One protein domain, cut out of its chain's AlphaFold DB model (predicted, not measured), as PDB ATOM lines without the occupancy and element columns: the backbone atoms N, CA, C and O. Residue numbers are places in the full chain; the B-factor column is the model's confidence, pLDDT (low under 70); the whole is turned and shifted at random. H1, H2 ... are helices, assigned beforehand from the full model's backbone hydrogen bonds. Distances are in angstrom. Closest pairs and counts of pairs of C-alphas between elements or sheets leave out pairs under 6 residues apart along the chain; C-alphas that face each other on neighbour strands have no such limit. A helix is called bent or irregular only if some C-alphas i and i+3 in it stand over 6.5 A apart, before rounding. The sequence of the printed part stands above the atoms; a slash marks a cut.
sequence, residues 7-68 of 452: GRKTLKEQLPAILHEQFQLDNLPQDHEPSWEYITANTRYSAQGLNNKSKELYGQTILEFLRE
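AT A GLANCE: This is residues 7 to 68 of the 452 residues of an uncharacterized protein of halophilic archaeon DL31 (UniProt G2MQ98). One long, kinked helix, H1, runs along the longest axis, and the chain then folds back beside it as three shorter helices, H2, H3 and H4. H2 lies near the later part of H1 and H3 near its beginning, while H4 starts beside H3, runs about perpendicular to it and comes close to H1; H1 meets the others through few contacts. The printed part has 62 residues with four named helices, in the order H1, H2, H3, H4, and no named strand; the class is all helix, and the helix packing is mostly crossed. The whole is compact, with a radius of gyration of the C-alphas of 10.8 A, and its elongated outline spans 32 by 20 by 17 A.

HOW THE PARTS SIT: H1, residues 8 to 25, has a kink of 32 degrees near residue 15 and is irregular, but only just: C-alphas 12 and 15 are 6.8 A apart. H2, residues 36 to 42, only just touches H1, with 3 pairs of C-alphas within 8 A, the closest those of Gln 22 and Asn 42 at 7.1 A; their lines are about perpendicular at 73 degrees, and H1 touches with residues 19 to 22 alone. H3, residues 47 to 58, touches H2 with residues 47 to 48 alone, the closest C-alphas being those of Thr 40 and Ala 47, 5.2 A apart. H3 only just touches H1, which meets it with residues 8 to 11 alone, again with 3 pairs within 8 A; the closest C-alphas are those of Arg 8 and Leu 57, 7.4 A apart, at a steep tilt of 39 degrees, opposite ways. H4, residues 62 to 67, touches H3, closest at the C-alphas of Asn 51 and Ile 62, 4.5 A apart, and only just about perpendicular at 72 degrees. H4 and H1 are close but not clearly touching, with the C-alphas of Pro 16 and Leu 66 closest at 7.6 A; H2 and H4 are apart. In H2, H3 and H4 every O i to N i+4 pair is within hydrogen-bond range; in H1, 12 of 14 are.

IN THESE COORDINATES: H1 begins at C-alpha 8, (11.764, -33.960, -33.704), and measures 25.6 A to C-alpha 25. H2 measures 10.1 A, H3 15.6 A and H4 8.6 A, ending at C-alpha 67, (17.640, -48.739, -35.268).

THE WHOLE: The two C-alphas farthest apart are those of Asn 27 and Glu 56, at 32.3 A. The printed part has no cut; the links H2 to H3 and H3 to H4 are tight, the link H1 to H2 is short, and none is long. Mean pLDDT of the printed part is 88.2, and no printed residue is under 70.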
ATOM      1  N   GLY A   7       7.581 -34.257 -31.067       86.44
ATOM      2  CA  GLY A   7       8.276 -33.534 -32.131       86.44
ATOM      3  C   GLY A   7       9.661 -34.114 -32.406       86.44
ATOM      4  O   GLY A   7      10.069 -35.086 -31.777       86.44
ATOM      5  N   ARG A   8      10.415 -33.492 -33.321       88.56
ATOM      6  CA  ARG A   8      11.764 -33.960 -33.704       88.56
ATOM      7  C   ARG A   8      12.693 -34.138 -32.500       88.56
ATOM      8  O   ARG A   8      13.370 -35.149 -32.411       88.56
ATOM      9  N   LYS A   9      12.667 -33.191 -31.555       89.75
ATOM     10  CA  LYS A   9      13.454 -33.255 -30.312       89.75
ATOM     11  C   LYS A   9      13.069 -34.450 -29.434       89.75
ATOM     12  O   LYS A   9      13.925 -35.094 -28.842       89.75
ATOM     13  N   THR A  10      11.776 -34.762 -29.371       90.56
ATOM     14  CA  THR A  10      11.279 -35.919 -28.622       90.56
ATOM     15  C   THR A  10      11.829 -37.217 -29.190       90.56
ATOM     16  O   THR A  10      12.308 -38.042 -28.426       90.56
ATOM     17  N   LEU A  11      11.789 -37.373 -30.515       90.25
ATOM     18  CA  LEU A  11      12.251 -38.586 -31.186       90.25
ATOM     19  C   LEU A  11      13.781 -38.710 -31.175       90.25
ATOM     20  O   LEU A  11      14.281 -39.780 -30.869       90.25
ATOM     21  N   LYS A  12      14.517 -37.628 -31.461       89.88
ATOM     22  CA  LYS A  12      15.985 -37.666 -31.607       89.88
ATOM     23  C   LYS A  12      16.768 -37.672 -30.300       89.88
ATOM     24  O   LYS A  12      17.868 -38.195 -30.274       89.88
ATOM     25  N   GLU A  13      16.252 -37.034 -29.254       88.00
ATOM     26  CA  GLU A  13      17.039 -36.786 -28.038       88.00
ATOM     27  C   GLU A  13      16.374 -37.403 -26.809       88.00
ATOM     28  O   GLU A  13      17.000 -38.144 -26.061       88.00
ATOM     29  N   GLN A  14      15.090 -37.107 -26.590       92.00
ATOM     30  CA  GLN A  14      14.430 -37.484 -25.337       92.00
ATOM     31  C   GLN A  14      14.117 -38.977 -25.267       92.00
ATOM     32  O   GLN A  14      14.325 -39.585 -24.227       92.00
ATOM     33  N   LEU A  15      13.583 -39.553 -26.344       92.25
ATOM     34  CA  LEU A  15      13.188 -40.957 -26.365       92.25
ATOM     35  C   LEU A  15      14.399 -41.900 -26.215       92.25
ATOM     36  O   LEU A  15      14.330 -42.739 -25.322       92.25
ATOM     37  N   PRO A  16      15.510 -41.740 -26.966       91.00
ATOM     38  CA  PRO A  16      16.726 -42.526 -26.748       91.00
ATOM     39  C   PRO A  16      17.261 -42.444 -25.318       91.00
ATOM     40  O   PRO A  16      17.560 -43.466 -24.712       91.00
ATOM     41  N   ALA A  17      17.321 -41.237 -24.743       90.56
ATOM     42  CA  ALA A  17      17.804 -41.048 -23.377       90.56
ATOM     43  C   ALA A  17      16.932 -41.775 -22.341       90.56
ATOM     44  O   ALA A  17      17.465 -42.440 -21.458       90.56
ATOM     45  N   ILE A  18      15.602 -41.691 -22.480       93.44
ATOM     46  CA  ILE A  18      14.653 -42.401 -21.606       93.44
ATOM     47  C   ILE A  18      14.827 -43.919 -21.740       93.44
ATOM     48  O   ILE A  18      14.818 -44.624 -20.737       93.44
ATOM     49  N   LEU A  19      14.976 -44.427 -22.966       91.69
ATOM     50  CA  LEU A  19      15.132 -45.860 -23.207       91.69
ATOM     51  C   LEU A  19      16.443 -46.395 -22.626       91.69
ATOM     52  O   LEU A  19      16.407 -47.412 -21.949       91.69
ATOM     53  N   HIS A  20      17.567 -45.694 -22.805       87.50
ATOM     54  CA  HIS A  20      18.837 -46.096 -22.196       87.50
ATOM     55  C   HIS A  20      18.789 -46.080 -20.664       87.50
ATOM     56  O   HIS A  20      19.303 -47.000 -20.034       87.50
ATOM     57  N   GLU A  21      18.164 -45.065 -20.056       91.38
ATOM     58  CA  GLU A  21      17.983 -45.010 -18.598       91.38
ATOM     59  C   GLU A  21      17.132 -46.188 -18.106       91.38
ATOM     60  O   GLU A  21      17.484 -46.842 -17.127       91.38
ATOM     61  N   GLN A  22      16.054 -46.519 -18.822       91.44
ATOM     62  CA  GLN A  22      15.223 -47.664 -18.473       91.44
ATOM     63  C   GLN A  22      15.950 -49.000 -18.681       91.44
ATOM     64  O   GLN A  22      15.847 -49.877 -17.832       91.44
ATOM     65  N   PHE A  23      16.705 -49.167 -19.768       89.88
ATOM     66  CA  PHE A  23      17.488 -50.384 -19.996       89.88
ATOM     67  C   PHE A  23      18.492 -50.627 -18.872       89.88
ATOM     68  O   PHE A  23      18.614 -51.753 -18.408       89.88
ATOM     69  N   GLN A  24      19.136 -49.575 -18.358       84.44
ATOM     70  CA  GLN A  24      20.006 -49.698 -17.187       84.44
ATOM     71  C   GLN A  24      19.251 -50.166 -15.935       84.44
ATOM     72  O   GLN A  24      19.786 -50.967 -15.171       84.44
ATOM     73  N   LEU A  25      18.024 -49.683 -15.716       89.31
ATOM     74  CA  LEU A  25      17.192 -50.106 -14.582       89.31
ATOM     75  C   LEU A  25      16.729 -51.562 -14.705       89.31
ATOM     76  O   LEU A  25      16.698 -52.275 -13.704       89.31
ATOM     77  N   ASP A  26      16.414 -51.996 -15.924       85.00
ATOM     78  CA  ASP A  26      15.889 -53.332 -16.220       85.00
ATOM     79  C   ASP A  26      16.997 -54.342 -16.584       85.00
ATOM     80  O   ASP A  26      16.705 -55.476 -16.958       85.00
ATOM     81  N   ASN A  27      18.270 -53.946 -16.440       82.44
ATOM     82  CA  ASN A  27      19.461 -54.736 -16.771       82.44
ATOM     83  C   ASN A  27      19.457 -55.277 -18.217       82.44
ATOM     84  O   ASN A  27      19.854 -56.413 -18.473       82.44
ATOM     85  N   LEU A  28      18.988 -54.453 -19.155       73.94
ATOM     86  CA  LEU A  28      18.988 -54.719 -20.591       73.94
ATOM     87  C   LEU A  28      20.201 -54.053 -21.268       73.94
ATOM     88  O   LEU A  28      20.648 -52.992 -20.816       73.94
ATOM     89  N   PRO A  29      20.718 -54.631 -22.368       70.62
ATOM     90  CA  PRO A  29      21.774 -54.015 -23.166       70.62
ATOM     91  C   PRO A  29      21.415 -52.593 -23.613       70.62
ATOM     92  O   PRO A  29      20.254 -52.278 -23.883       70.62
ATOM     93  N   GLN A  30      22.418 -51.717 -23.710       74.81
ATOM     94  CA  GLN A  30      22.196 -50.315 -24.076       74.81
ATOM     95  C   GLN A  30      21.621 -50.171 -25.498       74.81
ATOM     96  O   GLN A  30      20.884 -49.223 -25.771       74.81
ATOM     97  N   ASP A  31      21.929 -51.127 -26.364       75.75
ATOM     98  CA  ASP A  31      21.488 -51.286 -27.745       75.75
ATOM     99  C   ASP A  31      20.277 -52.225 -27.884       75.75
ATOM    100  O   ASP A  31      19.938 -52.620 -28.994       75.75
ATOM    101  N   HIS A  32      19.591 -52.599 -26.798       80.50
ATOM    102  CA  HIS A  32      18.413 -53.468 -26.871       80.50
ATOM    103  C   HIS A  32      17.329 -52.883 -27.799       80.50
ATOM    104  O   HIS A  32      17.026 -51.689 -27.740       80.50
ATOM    105  N   GLU A  33      16.715 -53.714 -28.653       85.88
ATOM    106  CA  GLU A  33      15.567 -53.287 -29.462       85.88
ATOM    107  C   GLU A  33      14.294 -53.258 -28.598       85.88
ATOM    108  O   GLU A  33      13.790 -54.314 -28.216       85.88
ATOM    109  N   PRO A  34      13.718 -52.081 -28.292       85.12
ATOM    110  CA  PRO A  34      12.561 -52.019 -27.416       85.12
ATOM    111  C   PRO A  34      11.290 -52.465 -28.147       85.12
ATOM    112  O   PRO A  34      10.951 -51.954 -29.218       85.12
ATOM    113  N   SER A  35      10.513 -53.354 -27.530       87.69
ATOM    114  CA  SER A  35       9.202 -53.737 -28.065       87.69
ATOM    115  C   SER A  35       8.183 -52.590 -27.973       87.69
ATOM    116  O   SER A  35       8.314 -51.643 -27.192       87.69
ATOM    117  N   TRP A  36       7.101 -52.677 -28.750       86.12
ATOM    118  CA  TRP A  36       5.995 -51.711 -28.683       86.12
ATOM    119  C   TRP A  36       5.352 -51.625 -27.294       86.12
ATOM    120  O   TRP A  36       4.963 -50.539 -26.843       86.12
ATOM    121  N   GLU A  37       5.239 -52.767 -26.622       89.69
ATOM    122  CA  GLU A  37       4.732 -52.857 -25.257       89.69
ATOM    123  C   GLU A  37       5.708 -52.199 -24.286       89.69
ATOM    124  O   GLU A  37       5.287 -51.367 -23.485       89.69
ATOM    125  N   TYR A  38       7.006 -52.463 -24.444       91.50
ATOM    126  CA  TYR A  38       8.058 -51.873 -23.626       91.50
ATOM    127  C   TYR A  38       8.075 -50.344 -23.724       91.50
ATOM    128  O   TYR A  38       8.048 -49.653 -22.708       91.50
ATOM    129  N   ILE A  39       8.030 -49.788 -24.942       92.19
ATOM    130  CA  ILE A  39       7.972 -48.332 -25.157       92.19
ATOM    131  C   ILE A  39       6.729 -47.733 -24.483       92.19
ATOM    132  O   ILE A  39       6.792 -46.653 -23.898       92.19
ATOM    133  N   THR A  40       5.588 -48.415 -24.575       91.44
ATOM    134  CA  THR A  40       4.320 -47.912 -24.027       91.44
ATOM    135  C   THR A  40       4.266 -48.017 -22.503       91.44
ATOM    136  O   THR A  40       3.676 -47.147 -21.864       91.44
ATOM    137  N   ALA A  41       4.865 -49.057 -21.925       90.62
ATOM    138  CA  ALA A  41       4.901 -49.288 -20.486       90.62
ATOM    139  C   ALA A  41       5.924 -48.388 -19.782       90.62
ATOM    140  O   ALA A  41       5.635 -47.847 -18.717       90.62
ATOM    141  N   ASN A  42       7.088 -48.193 -20.403       90.19
ATOM    142  CA  ASN A  42       8.246 -47.591 -19.749       90.19
ATOM    143  C   ASN A  42       8.579 -46.175 -20.225       90.19
ATOM    144  O   ASN A  42       9.531 -45.557 -19.757       90.19
ATOM    145  N   THR A  43       7.789 -45.612 -21.141       88.19
ATOM    146  CA  THR A  43       7.917 -44.202 -21.513       88.19
ATOM    147  C   THR A  43       6.608 -43.465 -21.282       88.19
ATOM    148  O   THR A  43       5.515 -44.023 -21.289       88.19
ATOM    149  N   ARG A  44       6.695 -42.142 -21.142       87.69
ATOM    150  CA  ARG A  44       5.514 -41.265 -21.061       87.69
ATOM    151  C   ARG A  44       4.725 -41.153 -22.377       87.69
ATOM    152  O   ARG A  44       3.777 -40.369 -22.452       87.69
ATOM    153  N   TYR A  45       5.135 -41.867 -23.426       88.94
ATOM    154  CA  TYR A  45       4.533 -41.827 -24.752       88.94
ATOM    155  C   TYR A  45       4.004 -43.209 -25.142       88.94
ATOM    156  O   TYR A  45       4.641 -44.226 -24.915       88.94
ATOM    157  N   SER A  46       2.861 -43.258 -25.824       91.62
ATOM    158  CA  SER A  46       2.424 -44.498 -26.477       91.62
ATOM    159  C   SER A  46       3.320 -44.809 -27.679       91.62
ATOM    160  O   SER A  46       3.548 -43.902 -28.493       91.62
ATOM    161  N   ALA A  47       3.698 -46.075 -27.875       89.12
ATOM    162  CA  ALA A  47       4.436 -46.513 -29.062       89.12
ATOM    163  C   ALA A  47       3.712 -46.135 -30.367       89.12
ATOM    164  O   ALA A  47       4.326 -45.601 -31.288       89.12
ATOM    165  N   GLN A  48       2.378 -46.257 -30.403       90.50
ATOM    166  CA  GLN A  48       1.567 -45.838 -31.555       90.50
ATOM    167  C   GLN A  48       1.700 -44.342 -31.866       90.50
ATOM    168  O   GLN A  48       1.827 -43.951 -33.027       90.50
ATOM    169  N   GLY A  49       1.670 -43.493 -30.836       90.75
ATOM    170  CA  GLY A  49       1.830 -42.046 -30.982       90.75
ATOM    171  C   GLY A  49       3.215 -41.654 -31.498       90.75
ATOM    172  O   GLY A  49       3.317 -40.788 -32.368       90.75
ATOM    173  N   LEU A  50       4.265 -42.321 -31.010       94.06
ATOM    174  CA  LEU A  50       5.636 -42.138 -31.493       94.06
ATOM    175  C   LEU A  50       5.790 -42.622 -32.938       94.06
ATOM    176  O   LEU A  50       6.333 -41.893 -33.762       94.06
ATOM    177  N   ASN A  51       5.236 -43.788 -33.273       93.62
ATOM    178  CA  ASN A  51       5.268 -44.361 -34.617       93.62
ATOM    179  C   ASN A  51       4.571 -43.480 -35.653       93.62
ATOM    180  O   ASN A  51       5.142 -43.191 -36.701       93.62
ATOM    181  N   ASN A  52       3.368 -42.991 -35.346       91.94
ATOM    182  CA  ASN A  52       2.649 -42.082 -36.238       91.94
ATOM    183  C   ASN A  52       3.456 -40.804 -36.491       91.94
ATOM    184  O   ASN A  52       3.506 -40.312 -37.617       91.94
ATOM    185  N   LYS A  53       4.116 -40.279 -35.451       92.75
ATOM    186  CA  LYS A  53       4.931 -39.071 -35.575       92.75
ATOM    187  C   LYS A  53       6.251 -39.316 -36.306       92.75
ATOM    188  O   LYS A  53       6.673 -38.445 -37.063       92.75
ATOM    189  N   SER A  54       6.873 -40.478 -36.111       92.62
ATOM    190  CA  SER A  54       8.061 -40.906 -36.856       92.62
ATOM    191  C   SER A  54       7.750 -40.997 -38.350       92.62
ATOM    192  O   SER A  54       8.417 -40.345 -39.150       92.62
ATOM    193  N   LYS A  55       6.639 -41.655 -38.718       90.75
ATOM    194  CA  LYS A  55       6.180 -41.738 -40.112       90.75
ATOM    195  C   LYS A  55       5.904 -40.364 -40.718       90.75
ATOM    196  O   LYS A  55       6.299 -40.109 -41.848       90.75
ATOM    197  N   GLU A  56       5.274 -39.458 -39.969       91.12
ATOM    198  CA  GLU A  56       5.010 -38.088 -40.434       91.12
ATOM    199  C   GLU A  56       6.299 -37.280 -40.670       91.12
ATOM    200  O   GLU A  56       6.380 -36.509 -41.622       91.12
ATOM    201  N   LEU A  57       7.293 -37.403 -39.785       91.00
ATOM    202  CA  LEU A  57       8.489 -36.551 -39.803       91.00
ATOM    203  C   LEU A  57       9.650 -37.115 -40.626       91.00
ATOM    204  O   LEU A  57      10.457 -36.322 -41.113       91.00
ATOM    205  N   TYR A  58       9.745 -38.440 -40.725       88.88
ATOM    206  CA  TYR A  58      10.892 -39.164 -41.275       88.88
ATOM    207  C   TYR A  58      10.499 -40.245 -42.292       88.88
ATOM    208  O   TYR A  58      11.377 -40.820 -42.914       88.88
ATOM    209  N   GLY A  59       9.206 -40.518 -42.503       88.38
ATOM    210  CA  GLY A  59       8.753 -41.521 -43.476       88.38
ATOM    211  C   GLY A  59       8.936 -42.978 -43.036       88.38
ATOM    212  O   GLY A  59       8.558 -43.873 -43.782       88.38
ATOM    213  N   GLN A  60       9.439 -43.217 -41.824       87.62
ATOM    214  CA  GLN A  60       9.759 -44.546 -41.296       87.62
ATOM    215  C   GLN A  60       9.043 -44.836 -39.974       87.62
ATOM    216  O   GLN A  60       8.553 -43.933 -39.285       87.62
ATOM    217  N   THR A  61       8.942 -46.112 -39.619       91.81
ATOM    218  CA  THR A  61       8.397 -46.560 -38.334       91.81
ATOM    219  C   THR A  61       9.272 -46.100 -37.168       91.81
ATOM    220  O   THR A  61      10.402 -45.643 -37.338       91.81
ATOM    221  N   ILE A  62       8.739 -46.176 -35.947       91.62
ATOM    222  CA  ILE A  62       9.524 -45.828 -34.756       91.62
ATOM    223  C   ILE A  62      10.678 -46.805 -34.510       91.62
ATOM    224  O   ILE A  62      11.736 -46.362 -34.085       91.62
ATOM    225  N   LEU A  63      10.504 -48.097 -34.805       88.69
ATOM    226  CA  LEU A  63      11.560 -49.093 -34.613       88.69
ATOM    227  C   LEU A  63      12.689 -48.910 -35.630       88.69
ATOM    228  O   LEU A  63      13.843 -48.864 -35.234       88.69
ATOM    229  N   GLU A  64      12.369 -48.675 -36.907       84.50
ATOM    230  CA  GLU A  64      13.375 -48.319 -37.923       84.50
ATOM    231  C   GLU A  64      14.148 -47.054 -37.528       84.50
ATOM    232  O   GLU A  64      15.371 -47.014 -37.610       84.50
ATOM    233  N   PHE A  65      13.444 -46.037 -37.021       88.38
ATOM    234  CA  PHE A  65      14.083 -44.820 -36.528       88.38
ATOM    235  C   PHE A  65      14.996 -45.067 -35.320       88.38
ATOM    236  O   PHE A  65      16.055 -44.458 -35.230       88.38
ATOM    237  N   LEU A  66      14.601 -45.936 -34.387       87.38
ATOM    238  CA  LEU A  66      15.429 -46.293 -33.235       87.38
ATOM    239  C   LEU A  66      16.643 -47.140 -33.654       87.38
ATOM    240  O   LEU A  66      17.731 -46.902 -33.136       87.38
ATOM    241  N   ARG A  67      16.511 -48.013 -34.659       82.62
ATOM    242  CA  ARG A  67      17.640 -48.739 -35.268       82.62
ATOM    243  C   ARG A  67      18.697 -47.803 -35.832       82.62
ATOM    244  O   ARG A  67      19.872 -47.961 -35.527       82.62
ATOM    245  N   GLU A  68      18.305 -46.744 -36.534       79.50
ATOM    246  CA  GLU A  68      19.255 -45.712 -36.988       79.50
ATOM    247  C   GLU A  68      19.966 -44.971 -35.840       79.50
ATOM    248  O   GLU A  68      21.009 -44.354 -36.054       79.50
TER     249      GLU A  68